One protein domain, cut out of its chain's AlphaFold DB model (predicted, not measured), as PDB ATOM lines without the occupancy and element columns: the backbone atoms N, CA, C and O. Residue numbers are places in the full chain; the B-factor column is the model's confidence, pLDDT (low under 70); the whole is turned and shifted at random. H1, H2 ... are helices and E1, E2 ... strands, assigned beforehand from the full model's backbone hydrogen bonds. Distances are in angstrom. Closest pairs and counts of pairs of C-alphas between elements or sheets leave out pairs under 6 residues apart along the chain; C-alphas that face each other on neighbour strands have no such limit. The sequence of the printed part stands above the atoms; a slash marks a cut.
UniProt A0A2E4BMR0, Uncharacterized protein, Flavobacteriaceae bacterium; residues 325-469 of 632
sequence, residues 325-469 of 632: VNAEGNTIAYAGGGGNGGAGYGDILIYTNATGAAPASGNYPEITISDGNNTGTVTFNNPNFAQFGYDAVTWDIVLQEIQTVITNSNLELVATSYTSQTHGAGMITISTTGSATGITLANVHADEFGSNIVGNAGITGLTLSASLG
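AT A GLANCE: This is residues 325 to 469 of the 632 residues of an uncharacterized protein of Flavobacteriaceae bacterium (UniProt A0A2E4BMR0). Picture a four-stranded sheet, E3 E2 E8 E9, and the strand hairpin E6 E7 as two walls, with the one helix H1 between E3 and the hairpin along one side; the small sheet E1 E5 E4 sits beyond the first end of H1. Residues 446 to 464, a long stretch with no named element, link E8 to E9, their C-alphas lying 4 to 15 A from the mean of all C-alphas. The 145 printed residues hold one named helix and nine named strands, in the order E1 E2 E3 E4 E5 H1 E6 E7 E8 E9; each sheet is antiparallel, and the class is mixed, with 66 residues, under half, in named elements. The whole is compact, with a radius of gyration of the C-alphas of 14.7 A and spans of 46 by 34 by 20 A.

HOW THE PARTS SIT: Start at residues 325 to 348, which hold no named element, and go on to E1, residues 349 to 354, antiparallel to E5, residues 390 to 394, with N 352 and O 391 2.9 A apart. On the other side of E5 look for E4, residues 385 to 387, its hairpin partner, with N 392 and O 385 at 2.8 A. E2, residues 366 to 370, and E3, residues 375 to 379, form a hairpin, with N 376 and O 369 at 2.8 A. E8, residues 438 to 445, is E2's other neighbour, with N 368 and O 442 at 2.9 A. Its pairing is staggered: residues 438 to 440 pair with E9, residues 465 to 467, where N 439 and O 466 are 2.8 A apart. H1, residues 395 to 408, is on this sheet at a height of 9.2 A, over E3 and slantwise to the strands, at 36 degrees to E3 on the local plane; their closest C-alphas, those of Gly 376 and Val 405, are 6.0 A apart. In H1 every O i to N i+4 pair is within hydrogen-bond range. E6, residues 413 to 420, and E7, residues 424 to 432, form a hairpin, with N 418 and O 427 at 2.8 A; the closest C-alphas of H1 and E7, those of Trp 395 and Gly 426, are 5.8 A apart.

IN THESE COORDINATES: Find C-alpha 349 at (52.350, 104.224, 29.109), where E1 begins. H1 runs 19.9 A from C-alpha 395 at (49.818, 98.646, 31.208). E6, 20.3 A, bends by 54 degrees at residue 417; E7 is 23.4 A and E8 22.4 A. E9 ends at C-alpha 467, (67.843, 82.395, 31.444).

THE WHOLE: The two C-alphas farthest apart, those of Asn 340 and Ser 435, are 47.5 A apart. The printed part has no cut; the links E1 to E2 and E8 to E9 are long. Look for low pLDDT, under 70, at residues 335 to 347.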
ATOM      1  N   VAL A 325      61.660  88.039  33.506       95.38
ATOM      2  CA  VAL A 325      61.959  89.435  33.187       95.38
ATOM      3  C   VAL A 325      60.907  90.329  33.826       95.38
ATOM      4  O   VAL A 325      59.705  90.140  33.646       95.38
ATOM      5  N   ASN A 326      61.373  91.321  34.574       93.56
ATOM      6  CA  ASN A 326      60.549  92.344  35.206       93.56
ATOM      7  C   ASN A 326      61.281  93.694  35.159       93.56
ATOM      8  O   ASN A 326      62.359  93.807  34.557       93.56
ATOM      9  N   ALA A 327      60.665  94.708  35.764       89.88
ATOM     10  CA  ALA A 327      61.198  96.063  35.819       89.88
ATOM     11  C   ALA A 327      62.097  96.342  37.032       89.88
ATOM     12  O   ALA A 327      62.708  97.407  37.096       89.88
ATOM     13  N   GLU A 328      62.203  95.420  37.994       89.12
ATOM     14  CA  GLU A 328      62.957  95.673  39.220       89.12
ATOM     15  C   GLU A 328      64.447  95.867  38.929       89.12
ATOM     16  O   GLU A 328      65.089  95.075  38.241       89.12
ATOM     17  N   GLY A 329      65.008  96.946  39.474       83.81
ATOM     18  CA  GLY A 329      66.411  97.310  39.271       83.81
ATOM     19  C   GLY A 329      66.702  98.039  37.956       83.81
ATOM     20  O   GLY A 329      67.819  98.533  37.794       83.81
ATOM     21  N   ASN A 330      65.722  98.180  37.056       87.31
ATOM     22  CA  ASN A 330      65.843  99.016  35.867       87.31
ATOM     23  C   ASN A 330      65.298 100.427  36.118       87.31
ATOM     24  O   ASN A 330      64.431 100.672  36.951       87.31
ATOM     25  N   THR A 331      65.819 101.391  35.366       86.94
ATOM     26  CA  THR A 331      65.192 102.713  35.247       86.94
ATOM     27  C   THR A 331      64.114 102.664  34.167       86.94
ATOM     28  O   THR A 331      64.292 101.971  33.167       86.94
ATOM     29  N   ILE A 332      63.010 103.389  34.352       86.06
ATOM     30  CA  ILE A 332      61.937 103.492  33.350       86.06
ATOM     31  C   ILE A 332      61.986 104.853  32.649       86.06
ATOM     32  O   ILE A 332      62.300 105.863  33.282       86.06
ATOM     33  N   ALA A 333      61.688 104.880  31.346       83.38
ATOM     34  CA  ALA A 333      61.834 106.066  30.488       83.38
ATOM     35  C   ALA A 333      61.059 107.292  31.008       83.38
ATOM     36  O   ALA A 333      61.566 108.413  30.996       83.38
ATOM     37  N   TYR A 334      59.845 107.068  31.513       79.06
ATOM     38  CA  TYR A 334      58.945 108.115  32.004       79.06
ATOM     39  C   TYR A 334      58.843 108.111  33.535       79.06
ATOM     40  O   TYR A 334      57.760 108.195  34.111       79.06
ATOM     41  N   ALA A 335      59.993 108.006  34.210       58.84
ATOM     42  CA  ALA A 335      60.078 108.088  35.664       58.84
ATOM     43  C   ALA A 335      59.880 109.536  36.159       58.84
ATOM     44  O   ALA A 335      60.767 110.377  36.022       58.84
ATOM     45  N   GLY A 336      58.743 109.812  36.808       53.19
ATOM     46  CA  GLY A 336      58.548 111.011  37.632       53.19
ATOM     47  C   GLY A 336      57.445 111.960  37.159       53.19
ATOM     48  O   GLY A 336      57.583 112.661  36.163       53.19
ATOM     49  N   GLY A 337      56.380 112.067  37.958       44.12
ATOM     50  CA  GLY A 337      55.290 113.023  37.735       44.12
ATOM     51  C   GLY A 337      54.510 113.395  38.999       44.12
ATOM     52  O   GLY A 337      53.297 113.571  38.952       44.12
ATOM     53  N   GLY A 338      55.164 113.491  40.158       36.38
ATOM     54  CA  GLY A 338      54.526 113.970  41.388       36.38
ATOM     55  C   GLY A 338      54.560 115.495  41.481       36.38
ATOM     56  O   GLY A 338      55.553 116.054  41.935       36.38
ATOM     57  N   GLY A 339      53.482 116.173  41.078       35.72
ATOM     58  CA  GLY A 339      53.345 117.615  41.301       35.72
ATOM     59  C   GLY A 339      51.931 118.166  41.174       35.72
ATOM     60  O   GLY A 339      51.503 118.891  42.061       35.72
ATOM     61  N   ASN A 340      51.178 117.833  40.122       36.69
ATOM     62  CA  ASN A 340      49.817 118.355  39.948       36.69
ATOM     63  C   ASN A 340      48.950 117.453  39.048       36.69
ATOM     64  O   ASN A 340      48.964 117.587  37.831       36.69
ATOM     65  N   GLY A 341      48.147 116.584  39.669       40.31
ATOM     66  CA  GLY A 341      46.756 116.347  39.255       40.31
ATOM     67  C   GLY A 341      46.443 115.763  37.868       40.31
ATOM     68  O   GLY A 341      45.534 116.273  37.219       40.31
ATOM     69  N   GLY A 342      47.073 114.659  37.456       37.59
ATOM     70  CA  GLY A 342      46.555 113.801  36.375       37.59
ATOM     71  C   GLY A 342      47.295 112.464  36.315       37.59
ATOM     72  O   GLY A 342      48.470 112.500  36.005       37.59
ATOM     73  N   ALA A 343      46.612 111.353  36.643       40.72
ATOM     74  CA  ALA A 343      47.086 109.952  36.745       40.72
ATOM     75  C   ALA A 343      48.408 109.729  37.530       40.72
ATOM     76  O   ALA A 343      49.449 110.283  37.220       40.72
ATOM     77  N   GLY A 344      48.383 108.923  38.596       43.72
ATOM     78  CA  GLY A 344      49.575 108.644  39.410       43.72
ATOM     79  C   GLY A 344      50.671 107.933  38.605       43.72
ATOM     80  O   GLY A 344      50.518 106.773  38.259       43.72
ATOM     81  N   TYR A 345      51.769 108.628  38.304       47.69
ATOM     82  CA  TYR A 345      52.858 108.124  37.462       47.69
ATOM     83  C   TYR A 345      53.785 107.150  38.199       47.69
ATOM     84  O   TYR A 345      54.767 107.557  38.823       47.69
ATOM     85  N   GLY A 346      53.432 105.872  38.071       51.81
ATOM     86  CA  GLY A 346      54.263 104.674  38.217       51.81
ATOM     87  C   GLY A 346      53.939 103.595  37.164       51.81
ATOM     88  O   GLY A 346      54.561 102.539  37.138       51.81
ATOM     89  N   ASP A 347      52.978 103.887  36.281       64.94
ATOM     90  CA  ASP A 347      52.322 102.930  35.395       64.94
ATOM     91  C   ASP A 347      52.928 102.979  33.976       64.94
ATOM     92  O   ASP A 347      53.380 104.027  33.505       64.94
ATOM     93  N   ILE A 348      52.910 101.849  33.263       83.88
ATOM     94  CA  ILE A 348      53.396 101.738  31.877       83.88
ATOM     95  C   ILE A 348      52.469 102.520  30.930       83.88
ATOM     96  O   ILE A 348      51.278 102.213  30.846       83.88
ATOM     97  N   LEU A 349      53.022 103.492  30.192       87.00
ATOM     98  CA  LEU A 349      52.350 104.224  29.109       87.00
ATOM     99  C   LEU A 349      53.230 104.243  27.854       87.00
ATOM    100  O   LEU A 349      54.258 104.919  27.828       87.00
ATOM    101  N   ILE A 350      52.812 103.531  26.807       91.00
ATOM    102  CA  ILE A 350      53.485 103.535  25.500       91.00
ATOM    103  C   ILE A 350      52.747 104.503  24.576       91.00
ATOM    104  O   ILE A 350      51.611 104.233  24.195       91.00
ATOM    105  N   TYR A 351      53.375 105.621  24.208       91.31
ATOM    106  CA  TYR A 351      52.779 106.595  23.287       91.31
ATOM    107  C   TYR A 351      52.869 106.106  21.840       91.31
ATOM    108  O   TYR A 351      53.954 105.801  21.348       91.31
ATOM    109  N   THR A 352      51.735 106.038  21.148       92.94
ATOM    110  CA  THR A 352      51.644 105.393  19.829       92.94
ATOM    111  C   THR A 352      51.620 106.374  18.668       92.94
ATOM    112  O   THR A 352      52.203 106.091  17.626       92.94
ATOM    113  N   ASN A 353      50.913 107.495  18.816       93.12
ATOM    114  CA  ASN A 353      50.697 108.486  17.761       93.12
ATOM    115  C   ASN A 353      50.118 109.781  18.349       93.12
ATOM    116  O   ASN A 353      49.533 109.781  19.433       93.12
ATOM    117  N   ALA A 354      50.215 110.891  17.615       92.06
ATOM    118  CA  ALA A 354      49.418 112.080  17.926       92.06
ATOM    119  C   ALA A 354      47.915 111.776  17.765       92.06
ATOM    120  O   ALA A 354      47.517 111.081  16.825       92.06
ATOM    121  N   THR A 355      47.077 112.309  18.657       90.00
ATOM    122  CA  THR A 355      45.641 112.001  18.702       90.00
ATOM    123  C   THR A 355      44.962 112.315  17.369       90.00
ATOM    124  O   THR A 355      44.957 113.457  16.903       90.00
ATOM    125  N   GLY A 356      44.367 111.288  16.754       85.31
ATOM    126  CA  GLY A 356      43.695 111.389  15.453       85.31
ATOM    127  C   GLY A 356      44.623 111.424  14.229       85.31
ATOM    128  O   GLY A 356      44.148 111.694  13.124       85.31
ATOM    129  N   ALA A 357      45.920 111.149  14.399       89.50
ATOM    130  CA  ALA A 357      46.910 111.029  13.329       89.50
ATOM    131  C   ALA A 357      47.575 109.640  13.319       89.50
ATOM    132  O   ALA A 357      47.480 108.886  14.281       89.50
ATOM    133  N   ALA A 358      48.251 109.296  12.219       88.44
ATOM    134  CA  ALA A 358      49.092 108.097  12.150       88.44
ATOM    135  C   ALA A 358      50.434 108.313  12.893       88.44
ATOM    136  O   ALA A 358      50.845 109.471  13.020       88.44
ATOM    137  N   PRO A 359      51.130 107.242  13.334       89.44
ATOM    138  CA  PRO A 359      52.440 107.346  13.990       89.44
ATOM    139  C   PRO A 359      53.454 108.126  13.145       89.44
ATOM    140  O   PRO A 359      53.580 107.870  11.941       89.44
ATOM    141  N   ALA A 360      54.210 109.051  13.747       84.81
ATOM    142  CA  ALA A 360      55.146 109.900  13.001       84.81
ATOM    143  C   ALA A 360      56.318 109.111  12.396       84.81
ATOM    144  O   ALA A 360      56.857 109.490  11.354       84.81
ATOM    145  N   SER A 361      56.694 107.995  13.027       82.00
ATOM    146  CA  SER A 361      57.741 107.079  12.556       82.00
ATOM    147  C   SER A 361      57.282 106.165  11.406       82.00
ATOM    148  O   SER A 361      58.105 105.475  10.802       82.00
ATOM    149  N   GLY A 362      55.980 106.154  11.090       87.50
ATOM    150  CA  GLY A 362      55.364 105.281  10.090       87.50
ATOM    151  C   GLY A 362      55.032 103.868  10.580       87.50
ATOM    152  O   GLY A 362      54.347 103.147   9.860       87.50
ATOM    153  N   ASN A 363      55.456 103.486  11.789       92.06
ATOM    154  CA  ASN A 363      55.141 102.201  12.410       92.06
ATOM    155  C   ASN A 363      54.658 102.409  13.846       92.06
ATOM    156  O   ASN A 363      55.073 103.351  14.515       92.06
ATOM    157  N   TYR A 364      53.798 101.511  14.322       94.44
ATOM    158  CA  TYR A 364      53.459 101.470  15.742       94.44
ATOM    159  C   TYR A 364      54.645 100.948  16.563       94.44
ATOM    160  O   TYR A 364      55.496 100.237  16.015       94.44
ATOM    161  N   PRO A 365      54.706 101.273  17.863       95.81
ATOM    162  CA  PRO A 365      55.746 100.759  18.738       95.81
ATOM    163  C   PRO A 365      55.691  99.228  18.790       95.81
ATOM    164  O   PRO A 365      54.609  98.639  18.815       95.81
ATOM    165  N   GLU A 366      56.849  98.571  18.777       96.81
ATOM    166  CA  GLU A 366      56.924  97.128  18.549       96.81
ATOM    167  C   GLU A 366      58.128  96.483  19.241       96.81
ATOM    168  O   GLU A 366      59.237  97.030  19.245       96.81
ATOM    169  N   ILE A 367      57.914  95.280  19.777       98.12
ATOM    170  CA  ILE A 367      58.961  94.408  20.322       98.12
ATOM    171  C   ILE A 367      58.857  92.996  19.750       98.12
ATOM    172  O   ILE A 367      57.777  92.548  19.369       98.12
ATOM    173  N   THR A 368      59.958  92.250  19.768       98.00
ATOM    174  CA  THR A 368      59.910  90.787  19.668       98.00
ATOM    175  C   THR A 368      60.040  90.147  21.040       98.00
ATOM    176  O   THR A 368      60.706  90.675  21.932       98.00
ATOM    177  N   ILE A 369      59.399  88.993  21.194       98.06
ATOM    178  CA  ILE A 369      59.443  88.142  22.379       98.06
ATOM    179  C   ILE A 369      59.746  86.708  21.947       98.06
ATOM    180  O   ILE A 369      59.081  86.156  21.073       98.06
ATOM    181  N   SER A 370      60.771  86.104  22.541       97.31
ATOM    182  CA  SER A 370      61.171  84.720  22.288       97.31
ATOM    183  C   SER A 370      61.289  83.945  23.591       97.31
ATOM    184  O   SER A 370      61.810  84.474  24.571       97.31
ATOM    185  N   ASP A 371      60.847  82.688  23.568       96.00
ATOM    186  CA  ASP A 371      61.029  81.701  24.641       96.00
ATOM    187  C   ASP A 371      62.277  80.807  24.422       96.00
ATOM    188  O   ASP A 371      62.471  79.784  25.084       96.00
ATOM    189  N   GLY A 372      63.112  81.178  23.442       94.06
ATOM    190  CA  GLY A 372      64.281  80.435  22.973       94.06
ATOM    191  C   GLY A 372      63.983  79.322  21.960       94.06
ATOM    192  O   GLY A 372      64.896  78.908  21.247       94.06
ATOM    193  N   ASN A 373      62.727  78.887  21.828       94.69
ATOM    194  CA  ASN A 373      62.299  77.883  20.845       94.69
ATOM    195  C   ASN A 373      61.527  78.528  19.681       94.69
ATOM    196  O   ASN A 373      61.765  78.224  18.512       94.69
ATOM    197  N   ASN A 374      60.630  79.451  20.012       96.88
ATOM    198  CA  ASN A 374      59.746  80.198  19.136       96.88
ATOM    199  C   ASN A 374      59.967  81.711  19.329       96.88
ATOM    200  O   ASN A 374      60.633  82.173  20.262       96.88
ATOM    201  N   THR A 375      59.444  82.526  18.413       97.44
ATOM    202  CA  THR A 375      59.491  83.994  18.508       97.44
ATOM    203  C   THR A 375      58.189  84.587  17.985       97.44
ATOM    204  O   THR A 375      57.688  84.165  16.945       97.44
ATOM    205  N   GLY A 376      57.656  85.571  18.705       97.44
ATOM    206  CA  GLY A 376      56.509  86.382  18.314       97.44
ATOM    207  C   GLY A 376      56.852  87.870  18.308       97.44
ATOM    208  O   GLY A 376      57.838  88.300  18.910       97.44
ATOM    209  N   THR A 377      56.021  88.657  17.635       97.94
ATOM    210  CA  THR A 377      56.142  90.116  17.562       97.94
ATOM    211  C   THR A 377      54.909  90.747  18.189       97.94
ATOM    212  O   THR A 377      53.789  90.395  17.822       97.94
ATOM    213  N   VAL A 378      55.120  91.663  19.132       97.44
ATOM    214  CA  VAL A 378      54.071  92.430  19.809       97.44
ATOM    215  C   VAL A 378      54.077  93.844  19.261       97.44
ATOM    216  O   VAL A 378      55.038  94.582  19.470       97.44
ATOM    217  N   THR A 379      52.998  94.212  18.581       96.38
ATOM    218  CA  THR A 379      52.770  95.564  18.071       96.38
ATOM    219  C   THR A 379      51.759  96.264  18.976       96.38
ATOM    220  O   THR A 379      50.645  95.769  19.130       96.38
ATOM    221  N   PHE A 380      52.129  97.414  19.538       95.38
ATOM    222  CA  PHE A 380      51.282  98.193  20.445       95.38
ATOM    223  C   PHE A 380      50.453  99.206  19.648       95.38
ATOM    224  O   PHE A 380      50.892 100.333  19.418       95.38
ATOM    225  N   ASN A 381      49.278  98.803  19.156       92.81
ATOM    226  CA  ASN A 381      48.475  99.611  18.222       92.81
ATOM    227  C   ASN A 381      47.024  99.853  18.658       92.81
ATOM    228  O   ASN A 381      46.242 100.402  17.878       92.81
ATOM    229  N   ASN A 382      46.664  99.466  19.880       91.38
ATOM    230  CA  ASN A 382      45.319  99.629  20.419       91.38
ATOM    231  C   ASN A 382      45.290 100.626  21.596       91.38
ATOM    232  O   ASN A 382      45.094 100.216  22.742       91.38
ATOM    233  N   PRO A 383      45.512 101.935  21.360       91.44
ATOM    234  CA  PRO A 383      45.548 102.914  22.439       91.44
ATOM    235  C   PRO A 383      44.189 103.028  23.140       91.44
ATOM    236  O   PRO A 383      43.137 103.114  22.505       91.44
ATOM    237  N   ASN A 384      44.218 103.069  24.468       91.69
ATOM    238  CA  ASN A 384      43.041 103.187  25.334       91.69
ATOM    239  C   ASN A 384      43.091 104.428  26.240       91.69
ATOM    240  O   ASN A 384      42.166 104.677  27.017       91.69
ATOM    241  N   PHE A 385      44.156 105.217  26.131       88.50
ATOM    242  CA  PHE A 385      44.365 106.441  26.880       88.50
ATOM    243  C   PHE A 385      44.862 107.546  25.949       88.50
ATOM    244  O   PHE A 385      45.505 107.276  24.939       88.50
ATOM    245  N   ALA A 386      44.569 108.800  26.281       88.44
ATOM    246  CA  ALA A 386      45.082 109.944  25.541       88.44
ATOM    247  C   ALA A 386      45.486 111.056  26.507       88.44
ATOM    248  O   ALA A 386      44.728 111.424  27.409       88.44
ATOM    249  N   GLN A 387      46.679 111.610  26.309       82.50
ATOM    250  CA  GLN A 387      47.202 112.698  27.125       82.50
ATOM    251  C   GLN A 387      48.166 113.573  26.331       82.50
ATOM    252  O   GLN A 387      48.887 113.100  25.462       82.50
ATOM    253  N   PHE A 388      48.177 114.875  26.629       83.75
ATOM    254  CA  PHE A 388      49.064 115.854  25.987       83.75
ATOM    255  C   PHE A 388      48.958 115.901  24.448       83.75
ATOM    256  O   PHE A 388      49.878 116.367  23.784       83.75
ATOM    257  N   GLY A 389      47.823 115.469  23.884       88.62
ATOM    258  CA  GLY A 389      47.603 115.405  22.434       88.62
ATOM    259  C   GLY A 389      48.154 114.144  21.761       88.62
ATOM    260  O   GLY A 389      48.244 114.125  20.534       88.62
ATOM    261  N   TYR A 390      48.509 113.122  22.541       90.69
ATOM    262  CA  TYR A 390      48.986 111.826  22.068       90.69
ATOM    263  C   TYR A 390      48.112 110.696  22.603       90.69
ATOM    264  O   TYR A 390      47.675 110.734  23.755       90.69
ATOM    265  N   ASP A 391      47.907 109.688  21.765       92.38
ATOM    266  CA  ASP A 391      47.278 108.429  22.136       92.38
ATOM    267  C   ASP A 391      48.345 107.490  22.721       92.38
ATOM    268  O   ASP A 391      49.510 107.508  22.309       92.38
ATOM    269  N   ALA A 392      47.962 106.704  23.725       90.06
ATOM    270  CA  ALA A 392      48.854 105.810  24.446       90.06
ATOM    271  C   ALA A 392      48.164 104.502  24.848       90.06
ATOM    272  O   ALA A 392      46.949 104.439  25.055       90.06
ATOM    273  N   VAL A 393      48.984 103.466  24.999       91.75
ATOM    274  CA  VAL A 393      48.609 102.145  25.503       91.75
ATOM    275  C   VAL A 393      49.020 102.058  26.970       91.75
ATOM    276  O   VAL A 393      50.200 102.225  27.292       91.75
ATOM    277  N   THR A 394      48.059 101.821  27.864       89.19
ATOM    278  CA  THR A 394      48.329 101.614  29.295       89.19
ATOM    279  C   THR A 394      48.706 100.166  29.598       89.19
ATOM    280  O   THR A 394      48.489  99.261  28.792       89.19
ATOM    281  N   TRP A 395      49.278  99.939  30.780       87.19
ATOM    282  CA  TRP A 395      49.818  98.646  31.208       87.19
ATOM    283  C   TRP A 395      48.886  97.435  31.026       87.19
ATOM    284  O   TRP A 395      49.362  96.344  30.719       87.19
ATOM    285  N   ASP A 396      47.576  97.597  31.210       88.44
ATOM    286  CA  ASP A 396      46.579  96.533  31.075       88.44
ATOM    287  C   ASP A 396      46.441  96.068  29.621       88.44
ATOM    288  O   ASP A 396      46.381  94.864  29.364       88.44
ATOM    289  N   ILE A 397      46.487  97.003  28.668       93.19
ATOM    290  CA  ILE A 397      46.491  96.676  27.241       93.19
ATOM    291  C   ILE A 397      47.856  96.141  26.804       93.19
ATOM    292  O   ILE A 397      47.898  95.155  26.072       93.19
ATOM    293  N   VAL A 398      48.965  96.692  27.316       93.56
ATOM    294  CA  VAL A 398      50.313  96.139  27.070       93.56
ATOM    295  C   VAL A 398      50.368  94.665  27.483       93.56
ATOM    296  O   VAL A 398      50.841  93.819  26.723       93.56
ATOM    297  N   LEU A 399      49.845  94.331  28.667       94.81
ATOM    298  CA  LEU A 399      49.764  92.953  29.146       94.81
ATOM    299  C   LEU A 399      48.904  92.080  28.220       94.81
ATOM    300  O   LEU A 399      49.313  90.973  27.867       94.81
ATOM    301  N   GLN A 400      47.737  92.577  27.806       95.75
ATOM    302  CA  GLN A 400      46.827  91.860  26.914       95.75
ATOM    303  C   GLN A 400      47.459  91.566  25.542       95.75
ATOM    304  O   GLN A 400      47.327  90.452  25.025       95.75
ATOM    305  N   GLU A 401      48.139  92.540  24.939       96.38
ATOM    306  CA  GLU A 401      48.795  92.387  23.635       96.38
ATOM    307  C   GLU A 401      49.960  91.389  23.718       96.38
ATOM    308  O   GLU A 401      50.060  90.495  22.873       96.38
ATOM    309  N   ILE A 402      50.764  91.436  24.791       97.00
ATOM    310  CA  ILE A 402      51.808  90.431  25.058       97.00
ATOM    311  C   ILE A 402      51.194  89.027  25.194       97.00
ATOM    312  O   ILE A 402      51.651  88.091  24.539       97.00
ATOM    313  N   GLN A 403      50.135  88.860  25.994       97.25
ATOM    314  CA  GLN A 403      49.466  87.562  26.188       97.25
ATOM    315  C   GLN A 403      48.858  87.008  24.891       97.25
ATOM    316  O   GLN A 403      48.899  85.799  24.636       97.25
ATOM    317  N   THR A 404      48.323  87.892  24.049       97.00
ATOM    318  CA  THR A 404      47.765  87.524  22.745       97.00
ATOM    319  C   THR A 404      48.847  86.948  21.834       97.00
ATOM    320  O   THR A 404      48.638  85.908  21.208       97.00
ATOM    321  N   VAL A 405      50.025  87.574  21.793       97.75
ATOM    322  CA  VAL A 405      51.159  87.090  20.993       97.75
ATOM    323  C   VAL A 405      51.740  85.802  21.556       97.75
ATOM    324  O   VAL A 405      51.986  84.883  20.783       97.75
ATOM    325  N   ILE A 406      51.887  85.688  22.881       97.56
ATOM    326  CA  ILE A 406      52.303  84.439  23.538       97.56
ATOM    327  C   ILE A 406      51.429  83.273  23.060       97.56
ATOM    328  O   ILE A 406      51.944  82.250  22.614       97.56
ATOM    329  N   THR A 407      50.108  83.464  23.064       96.50
ATOM    330  CA  THR A 407      49.152  82.431  22.643       96.50
ATOM    331  C   THR A 407      49.229  82.159  21.137       96.50
ATOM    332  O   THR A 407      49.344  81.009  20.721       96.50
ATOM    333  N   ASN A 408      49.200  83.202  20.301       96.75
ATOM    334  CA  ASN A 408      49.163  83.055  18.840       96.75
ATOM    335  C   ASN A 408      50.466  82.498  18.251       96.75
ATOM    336  O   ASN A 408      50.439  81.811  17.230       96.75
ATOM    337  N   SER A 409      51.603  82.796  18.881       96.44
ATOM    338  CA  SER A 409      52.928  82.334  18.462       96.44
ATOM    339  C   SER A 409      53.361  81.037  19.155       96.44
ATOM    340  O   SER A 409      54.481  80.593  18.917       96.44
ATOM    341  N   ASN A 410      52.492  80.408  19.962       95.81
ATOM    342  CA  ASN A 410      52.795  79.212  20.762       95.81
ATOM    343  C   ASN A 410      54.077  79.368  21.600       95.81
ATOM    344  O   ASN A 410      54.919  78.469  21.635       95.81
ATOM    345  N   LEU A 411      54.248  80.533  22.230       97.06
ATOM    346  CA  LEU A 411      55.343  80.756  23.167       97.06
ATOM    347  C   LEU A 411      54.966  80.141  24.510       97.06
ATOM    348  O   LEU A 411      53.873  80.384  25.019       97.06
ATOM    349  N   GLU A 412      55.876  79.399  25.125       96.38
ATOM    350  CA  GLU A 412      55.657  78.838  26.458       96.38
ATOM    351  C   GLU A 412      56.061  79.840  27.543       96.38
ATOM    352  O   GLU A 412      56.943  79.599  28.365       96.38
ATOM    353  N   LEU A 413      55.388  80.988  27.567       96.69
ATOM    354  CA  LEU A 413      55.606  82.068  28.530       96.69
ATOM    355  C   LEU A 413      54.294  82.414  29.238       96.69
ATOM    356  O   LEU A 413      53.207  82.220  28.699       96.69
ATOM    357  N   VAL A 414      54.385  82.993  30.431       96.50
ATOM    358  CA  VAL A 414      53.245  83.598  31.126       96.50
ATOM    359  C   VAL A 414      53.580  85.042  31.473       96.50
ATOM    360  O   VAL A 414      54.628  85.314  32.049       96.50
ATOM    361  N   ALA A 415      52.693  85.971  31.118       96.50
ATOM    362  CA  ALA A 415      52.807  87.376  31.494       96.50
ATOM    363  C   ALA A 415      51.724  87.725  32.521       96.50
ATOM    364  O   ALA A 415      50.552  87.389  32.319       96.50
ATOM    365  N   THR A 416      52.096  88.402  33.606       95.31
ATOM    366  CA  THR A 416      51.178  88.838  34.672       95.31
ATOM    367  C   THR A 416      51.506  90.255  35.134       95.31
ATOM    368  O   THR A 416      52.615  90.747  34.920       95.31
ATOM    369  N   SER A 417      50.538  90.931  35.760       90.88
ATOM    370  CA  SER A 417      50.781  92.221  36.405       90.88
ATOM    371  C   SER A 417      51.142  92.064  37.882       90.88
ATOM    372  O   SER A 417      50.724  91.116  38.549       90.88
ATOM    373  N   TYR A 418      51.906  93.017  38.410       88.69
ATOM    374  CA  TYR A 418      52.290  93.075  39.815       88.69
ATOM    375  C   TYR A 418      52.439  94.524  40.308       88.69
ATOM    376  O   TYR A 418      52.398  95.481  39.531       88.69
ATOM    377  N   THR A 419      52.574  94.694  41.628       86.06
ATOM    378  CA  THR A 419      52.904  95.986  42.250       86.06
ATOM    379  C   THR A 419      54.388  96.016  42.597       86.06
ATOM    380  O   THR A 419      54.831  95.308  43.499       86.06
ATOM    381  N   SER A 420      55.143  96.834  41.871       81.00
ATOM    382  CA  SER A 420      56.561  97.096  42.096       81.00
ATOM    383  C   SER A 420      56.777  97.942  43.348       81.00
ATOM    384  O   SER A 420      56.064  98.916  43.590       81.00
ATOM    385  N   GLN A 421      57.812  97.609  44.122       77.50
ATOM    386  CA  GLN A 421      58.252  98.441  45.249       77.50
ATOM    387  C   GLN A 421      58.956  99.721  44.772       77.50
ATOM    388  O   GLN A 421      58.959 100.722  45.486       77.50
ATOM    389  N   THR A 422      59.535  99.681  43.570       77.12
ATOM    390  CA  THR A 422      60.336 100.763  42.987       77.12
ATOM    391  C   THR A 422      59.495 101.676  42.095       77.12
ATOM    392  O   THR A 422      59.693 102.891  42.091       77.12
ATOM    393  N   HIS A 423      58.548 101.095  41.355       77.62
ATOM    394  CA  HIS A 423      57.800 101.784  40.303       77.62
ATOM    395  C   HIS A 423      56.302 101.920  40.587       77.62
ATOM    396  O   HIS A 423      55.678 102.785  39.996       77.62
ATOM    397  N   GLY A 424      55.725 101.173  41.536       75.00
ATOM    398  CA  GLY A 424      54.292 101.232  41.844       75.00
ATOM    399  C   GLY A 424      53.468 100.126  41.176       75.00
ATOM    400  O   GLY A 424      53.990  99.077  40.805       75.00
ATOM    401  N   ALA A 425      52.148 100.307  41.117       77.19
ATOM    402  CA  ALA A 425      51.227  99.306  40.575       77.19
ATOM    403  C   ALA A 425      51.273  99.247  39.036       77.19
ATOM    404  O   ALA A 425      51.808 100.137  38.394       77.19
ATOM    405  N   GLY A 426      50.713  98.191  38.438       79.12
ATOM    406  CA  GLY A 426      50.581  98.110  36.977       79.12
ATOM    407  C   GLY A 426      51.879  97.783  36.233       79.12
ATOM    408  O   GLY A 426      51.990  98.067  35.045       79.12
ATOM    409  N   MET A 427      52.856  97.164  36.902       87.06
ATOM    410  CA  MET A 427      54.055  96.638  36.241       87.06
ATOM    411  C   MET A 427      53.820  95.215  35.738       87.06
ATOM    412  O   MET A 427      52.949  94.514  36.249       87.06
ATOM    413  N   ILE A 428      54.595  94.781  34.741       93.12
ATOM    414  CA  ILE A 428      54.460  93.463  34.104       93.12
ATOM    415  C   ILE A 428      55.672  92.599  34.449       93.12
ATOM    416  O   ILE A 428      56.805  93.078  34.430       93.12
ATOM    417  N   THR A 429      55.435  91.322  34.735       95.06
ATOM    418  CA  THR A 429      56.468  90.283  34.756       95.06
ATOM    419  C   THR A 429      56.157  89.247  33.684       95.06
ATOM    420  O   THR A 429      54.986  88.954  33.423       95.06
ATOM    421  N   ILE A 430      57.194  88.701  33.052       96.94
ATOM    422  CA  ILE A 430      57.079  87.578  32.119       96.94
ATOM    423  C   ILE A 430      57.972  86.455  32.632       96.94
ATOM    424  O   ILE A 430      59.164  86.677  32.846       96.94
ATOM    425  N   SER A 431      57.404  85.264  32.790       96.56
ATOM    426  CA  SER A 431      58.105  84.079  33.287       96.56
ATOM    427  C   SER A 431      58.027  82.937  32.270       96.56
ATOM    428  O   SER A 431      57.005  82.749  31.605       96.56
ATOM    429  N   THR A 432      59.102  82.158  32.139       95.62
ATOM    430  CA  THR A 432      59.115  80.952  31.294       95.62
ATOM    431  C   THR A 432      58.220  79.856  31.860       95.62
ATOM    432  O   THR A 432      58.138  79.679  33.075       95.62
ATOM    433  N   THR A 433      57.631  79.047  30.986       92.19
ATOM    434  CA  THR A 433      56.866  77.840  31.325       92.19
ATOM    435  C   THR A 433      57.239  76.693  30.381       92.19
ATOM    436  O   THR A 433      57.980  76.893  29.420       92.19
ATOM    437  N   GLY A 434      56.739  75.485  30.655       86.88
ATOM    438  CA  GLY A 434      56.849  74.360  29.724       86.88
ATOM    439  C   GLY A 434      58.290  74.026  29.323       86.88
ATOM    440  O   GLY A 434      59.139  73.812  30.187       86.88
ATOM    441  N   SER A 435      58.549  73.953  28.016       87.31
ATOM    442  CA  SER A 435      59.851  73.632  27.414       87.31
ATOM    443  C   SER A 435      60.680  74.847  26.973       87.31
ATOM    444  O   SER A 435      61.713  74.670  26.320       87.31
ATOM    445  N   ALA A 436      60.272  76.070  27.331       91.06
ATOM    446  CA  ALA A 436      61.041  77.286  27.071       91.06
ATOM    447  C   ALA A 436      62.490  77.171  27.586       91.06
ATOM    448  O   ALA A 436      62.745  76.607  28.651       91.06
ATOM    449  N   THR A 437      63.446  77.733  26.841       91.50
ATOM    450  CA  THR A 437      64.885  77.700  27.177       91.50
ATOM    451  C   THR A 437      65.425  79.046  27.669       91.50
ATOM    452  O   THR A 437      66.562  79.134  28.138       91.50
ATOM    453  N   GLY A 438      64.599  80.090  27.638       94.50
ATOM    454  CA  GLY A 438      64.887  81.406  28.194       94.50
ATOM    455  C   GLY A 438      63.836  82.424  27.774       94.50
ATOM    456  O   GLY A 438      62.818  82.070  27.192       94.50
ATOM    457  N   ILE A 439      64.095  83.697  28.049       97.69
ATOM    458  CA  ILE A 439      63.341  84.835  27.523       97.69
ATOM    459  C   ILE A 439      64.328  85.742  26.808       97.69
ATOM    460  O   ILE A 439      65.382  86.069  27.354       97.69
ATOM    461  N   THR A 440      63.985  86.173  25.600       97.81
ATOM    462  CA  THR A 440      64.675  87.268  24.913       97.81
ATOM    463  C   THR A 440      63.646  88.259  24.390       97.81
ATOM    464  O   THR A 440      62.736  87.884  23.655       97.81
ATOM    465  N   LEU A 441      63.805  89.524  24.775       97.81
ATOM    466  CA  LEU A 441      63.030  90.664  24.310       97.81
ATOM    467  C   LEU A 441      63.933  91.578  23.480       97.81
ATOM    468  O   LEU A 441      65.054  91.891  23.890       97.81
ATOM    469  N   ALA A 442      63.443  92.056  22.340       97.31
ATOM    470  CA  ALA A 442      64.154  93.054  21.547       97.31
ATOM    471  C   ALA A 442      63.222  94.182  21.104       97.31
ATOM    472  O   ALA A 442      62.080  93.945  20.720       97.31
ATOM    473  N   ASN A 443      63.729  95.414  21.134       96.62
ATOM    474  CA  ASN A 443      63.021  96.569  20.585       96.62
ATOM    475  C   ASN A 443      63.098  96.541  19.053       96.62
ATOM    476  O   ASN A 443      64.194  96.429  18.502       96.62
ATOM    477  N   VAL A 444      61.953  96.680  18.382       96.25
ATOM    478  CA  VAL A 444      61.866  96.799  16.917       96.25
ATOM    479  C   VAL A 444      61.555  98.240  16.532       96.25
ATOM    480  O   VAL A 444      62.311  98.870  15.790       96.25
ATOM    481  N   HIS A 445      60.478  98.785  17.093       95.44
ATOM    482  CA  HIS A 445      60.065 100.168  16.898       95.44
ATOM    483  C   HIS A 445      59.851 100.840  18.251       95.44
ATOM    484  O   HIS A 445      59.141 100.322  19.112       95.44
ATOM    485  N   ALA A 446      60.514 101.980  18.436       93.88
ATOM    486  CA  ALA A 446      60.364 102.817  19.618       93.88
ATOM    487  C   ALA A 446      58.979 103.480  19.653       93.88
ATOM    488  O   ALA A 446      58.236 103.452  18.670       93.88
ATOM    489  N   ASP A 447      58.652 104.089  20.788       92.12
ATOM    490  CA  ASP A 447      57.438 104.883  20.918       92.12
ATOM    491  C   ASP A 447      57.492 106.196  20.118       92.12
ATOM    492  O   ASP A 447      58.503 106.535  19.493       92.12
ATOM    493  N   GLU A 448      56.400 106.960  20.144       90.75
ATOM    494  CA  GLU A 448      56.273 108.223  19.403       90.75
ATOM    495  C   GLU A 448      57.329 109.282  19.805       90.75
ATOM    496  O   GLU A 448      57.619 110.197  19.032       90.75
ATOM    497  N   PHE A 449      57.959 109.147  20.978       89.38
ATOM    498  CA  PHE A 449      59.039 110.023  21.450       89.38
ATOM    499  C   PHE A 449      60.444 109.427  21.260       89.38
ATOM    500  O   PHE A 449      61.437 110.055  21.637       89.38
ATOM    501  N   GLY A 450      60.554 108.250  20.641       89.75
ATOM    502  CA  GLY A 450      61.819 107.561  20.394       89.75
ATOM    503  C   GLY A 450      62.351 106.768  21.591       89.75
ATOM    504  O   GLY A 450      63.506 106.337  21.561       89.75
ATOM    505  N   SER A 451      61.537 106.553  22.626       90.75
ATOM    506  CA  SER A 451      61.879 105.722  23.779       90.75
ATOM    507  C   SER A 451      61.700 104.240  23.455       90.75
ATOM    508  O   SER A 451      60.690 103.812  22.892       90.75
ATOM    509  N   ASN A 452      62.681 103.429  23.846       94.69
ATOM    510  CA  ASN A 452      62.583 101.975  23.751       94.69
ATOM    511  C   ASN A 452      61.474 101.440  24.662       94.69
ATOM    512  O   ASN A 452      61.243 101.968  25.748       94.69
ATOM    513  N   ILE A 453      60.829 100.349  24.265       94.94
ATOM    514  CA  ILE A 453      59.738  99.749  25.035       94.94
ATOM    515  C   ILE A 453      60.280  98.895  26.180       94.94
ATOM    516  O   ILE A 453      59.788  98.985  27.303       94.94
ATOM    517  N   VAL A 454      61.314  98.099  25.914       95.94
ATOM    518  CA  VAL A 454      61.949  97.171  26.864       95.94
ATOM    519  C   VAL A 454      63.420  97.531  27.091       95.94
ATOM    520  O   VAL A 454      64.046  98.215  26.277       95.94
ATOM    521  N   GLY A 455      63.993  97.035  28.184       93.88
ATOM    522  CA  GLY A 455      65.365  97.273  28.622       93.88
ATOM    523  C   GLY A 455      65.493  98.393  29.653       93.88
ATOM    524  O   GLY A 455      64.523  99.062  30.010       93.88
ATOM    525  N   ASN A 456      66.720  98.606  30.136       90.69
ATOM    526  CA  ASN A 456      67.011  99.704  31.053       90.69
ATOM    527  C   ASN A 456      66.777 101.059  30.364       90.69
ATOM    528  O   ASN A 456      67.213 101.260  29.230       90.69
ATOM    529  N   ALA A 457      66.111 101.974  31.068       88.81
ATOM    530  CA  ALA A 457      65.558 103.224  30.549       88.81
ATOM    531  C   ALA A 457      64.486 103.040  29.456       88.81
ATOM    532  O   ALA A 457      64.165 103.995  28.753       88.81
ATOM    533  N   GLY A 458      63.926 101.833  29.305       90.50
ATOM    534  CA  GLY A 458      62.758 101.571  28.467       90.50
ATOM    535  C   GLY A 458      61.445 101.892  29.186       90.50
ATOM    536  O   GLY A 458      61.414 102.063  30.404       90.50
ATOM    537  N   ILE A 459      60.342 101.973  28.446       90.94
ATOM    538  CA  ILE A 459      59.027 102.367  28.982       90.94
ATOM    539  C   ILE A 459      58.490 101.344  29.986       90.94
ATOM    540  O   ILE A 459      58.027 101.715  31.059       90.94
ATOM    541  N   THR A 460      58.570 100.056  29.653       90.81
ATOM    542  CA  THR A 460      58.088  98.962  30.515       90.81
ATOM    543  C   THR A 460      59.083  98.595  31.613       90.81
ATOM    544  O   THR A 460      58.721  97.909  32.564       90.81
ATOM    545  N   GLY A 461      60.354  98.981  31.456       90.31
ATOM    546  CA  GLY A 461      61.456  98.545  32.311       90.31
ATOM    547  C   GLY A 461      61.805  97.056  32.213       90.31
ATOM    548  O   GLY A 461      62.742  96.635  32.879       90.31
ATOM    549  N   LEU A 462      61.106  96.251  31.398       94.31
ATOM    550  CA  LEU A 462      61.351  94.809  31.299       94.31
ATOM    551  C   LEU A 462      62.792  94.522  30.881       94.31
ATOM    552  O   LEU A 462      63.262  95.015  29.858       94.31
ATOM    553  N   THR A 463      63.488  93.693  31.650       95.31
ATOM    554  CA  THR A 463      64.850  93.269  31.306       95.31
ATOM    555  C   THR A 463      64.872  92.530  29.960       95.31
ATOM    556  O   THR A 463      63.957  91.781  29.640       95.31
ATOM    557  N   LEU A 464      65.914  92.750  29.148       96.00
ATOM    558  CA  LEU A 464      65.963  92.254  27.762       96.00
ATOM    559  C   LEU A 464      66.089  90.734  27.645       96.00
ATOM    560  O   LEU A 464      65.772  90.175  26.601       96.00
ATOM    561  N   SER A 465      66.578  90.053  28.674       95.69
ATOM    562  CA  SER A 465      66.661  88.602  28.660       95.69
ATOM    563  C   SER A 465      66.658  88.014  30.060       95.69
ATOM    564  O   SER A 465      67.055  88.663  31.028       95.69
ATOM    565  N   ALA A 466      66.231  86.760  30.140       95.06
ATOM    566  CA  ALA A 466      66.376  85.921  31.316       95.06
ATOM    567  C   ALA A 466      66.693  84.490  30.881       95.06
ATOM    568  O   ALA A 466      66.125  83.986  29.914       95.06
ATOM    569  N   SER A 467      67.588  83.828  31.605       92.12
ATOM    570  CA  SER A 467      67.843  82.395  31.444       92.12
ATOM    571  C   SER A 467      67.092  81.623  32.519       92.12
ATOM    572  O   SER A 467      66.829  82.168  33.593       92.12
ATOM    573  N   LEU A 468      66.789  80.349  32.264       89.44
ATOM    574  CA  LEU A 468      66.319  79.463  33.326       89.44
ATOM    575  C   LEU A 468      67.386  79.344  34.421       89.44
ATOM    576  O   LEU A 468      68.591  79.470  34.172       89.44
ATOM    577  N   GLY A 469      66.929  79.082  35.643       84.12
ATOM    578  CA  GLY A 469      67.815  78.704  36.735       84.12
ATOM    579  C   GLY A 469      68.514  77.370  36.467       84.12
ATOM    580  O   GLY A 469      68.175  76.634  35.543       84.12
TER     581      GLY A 469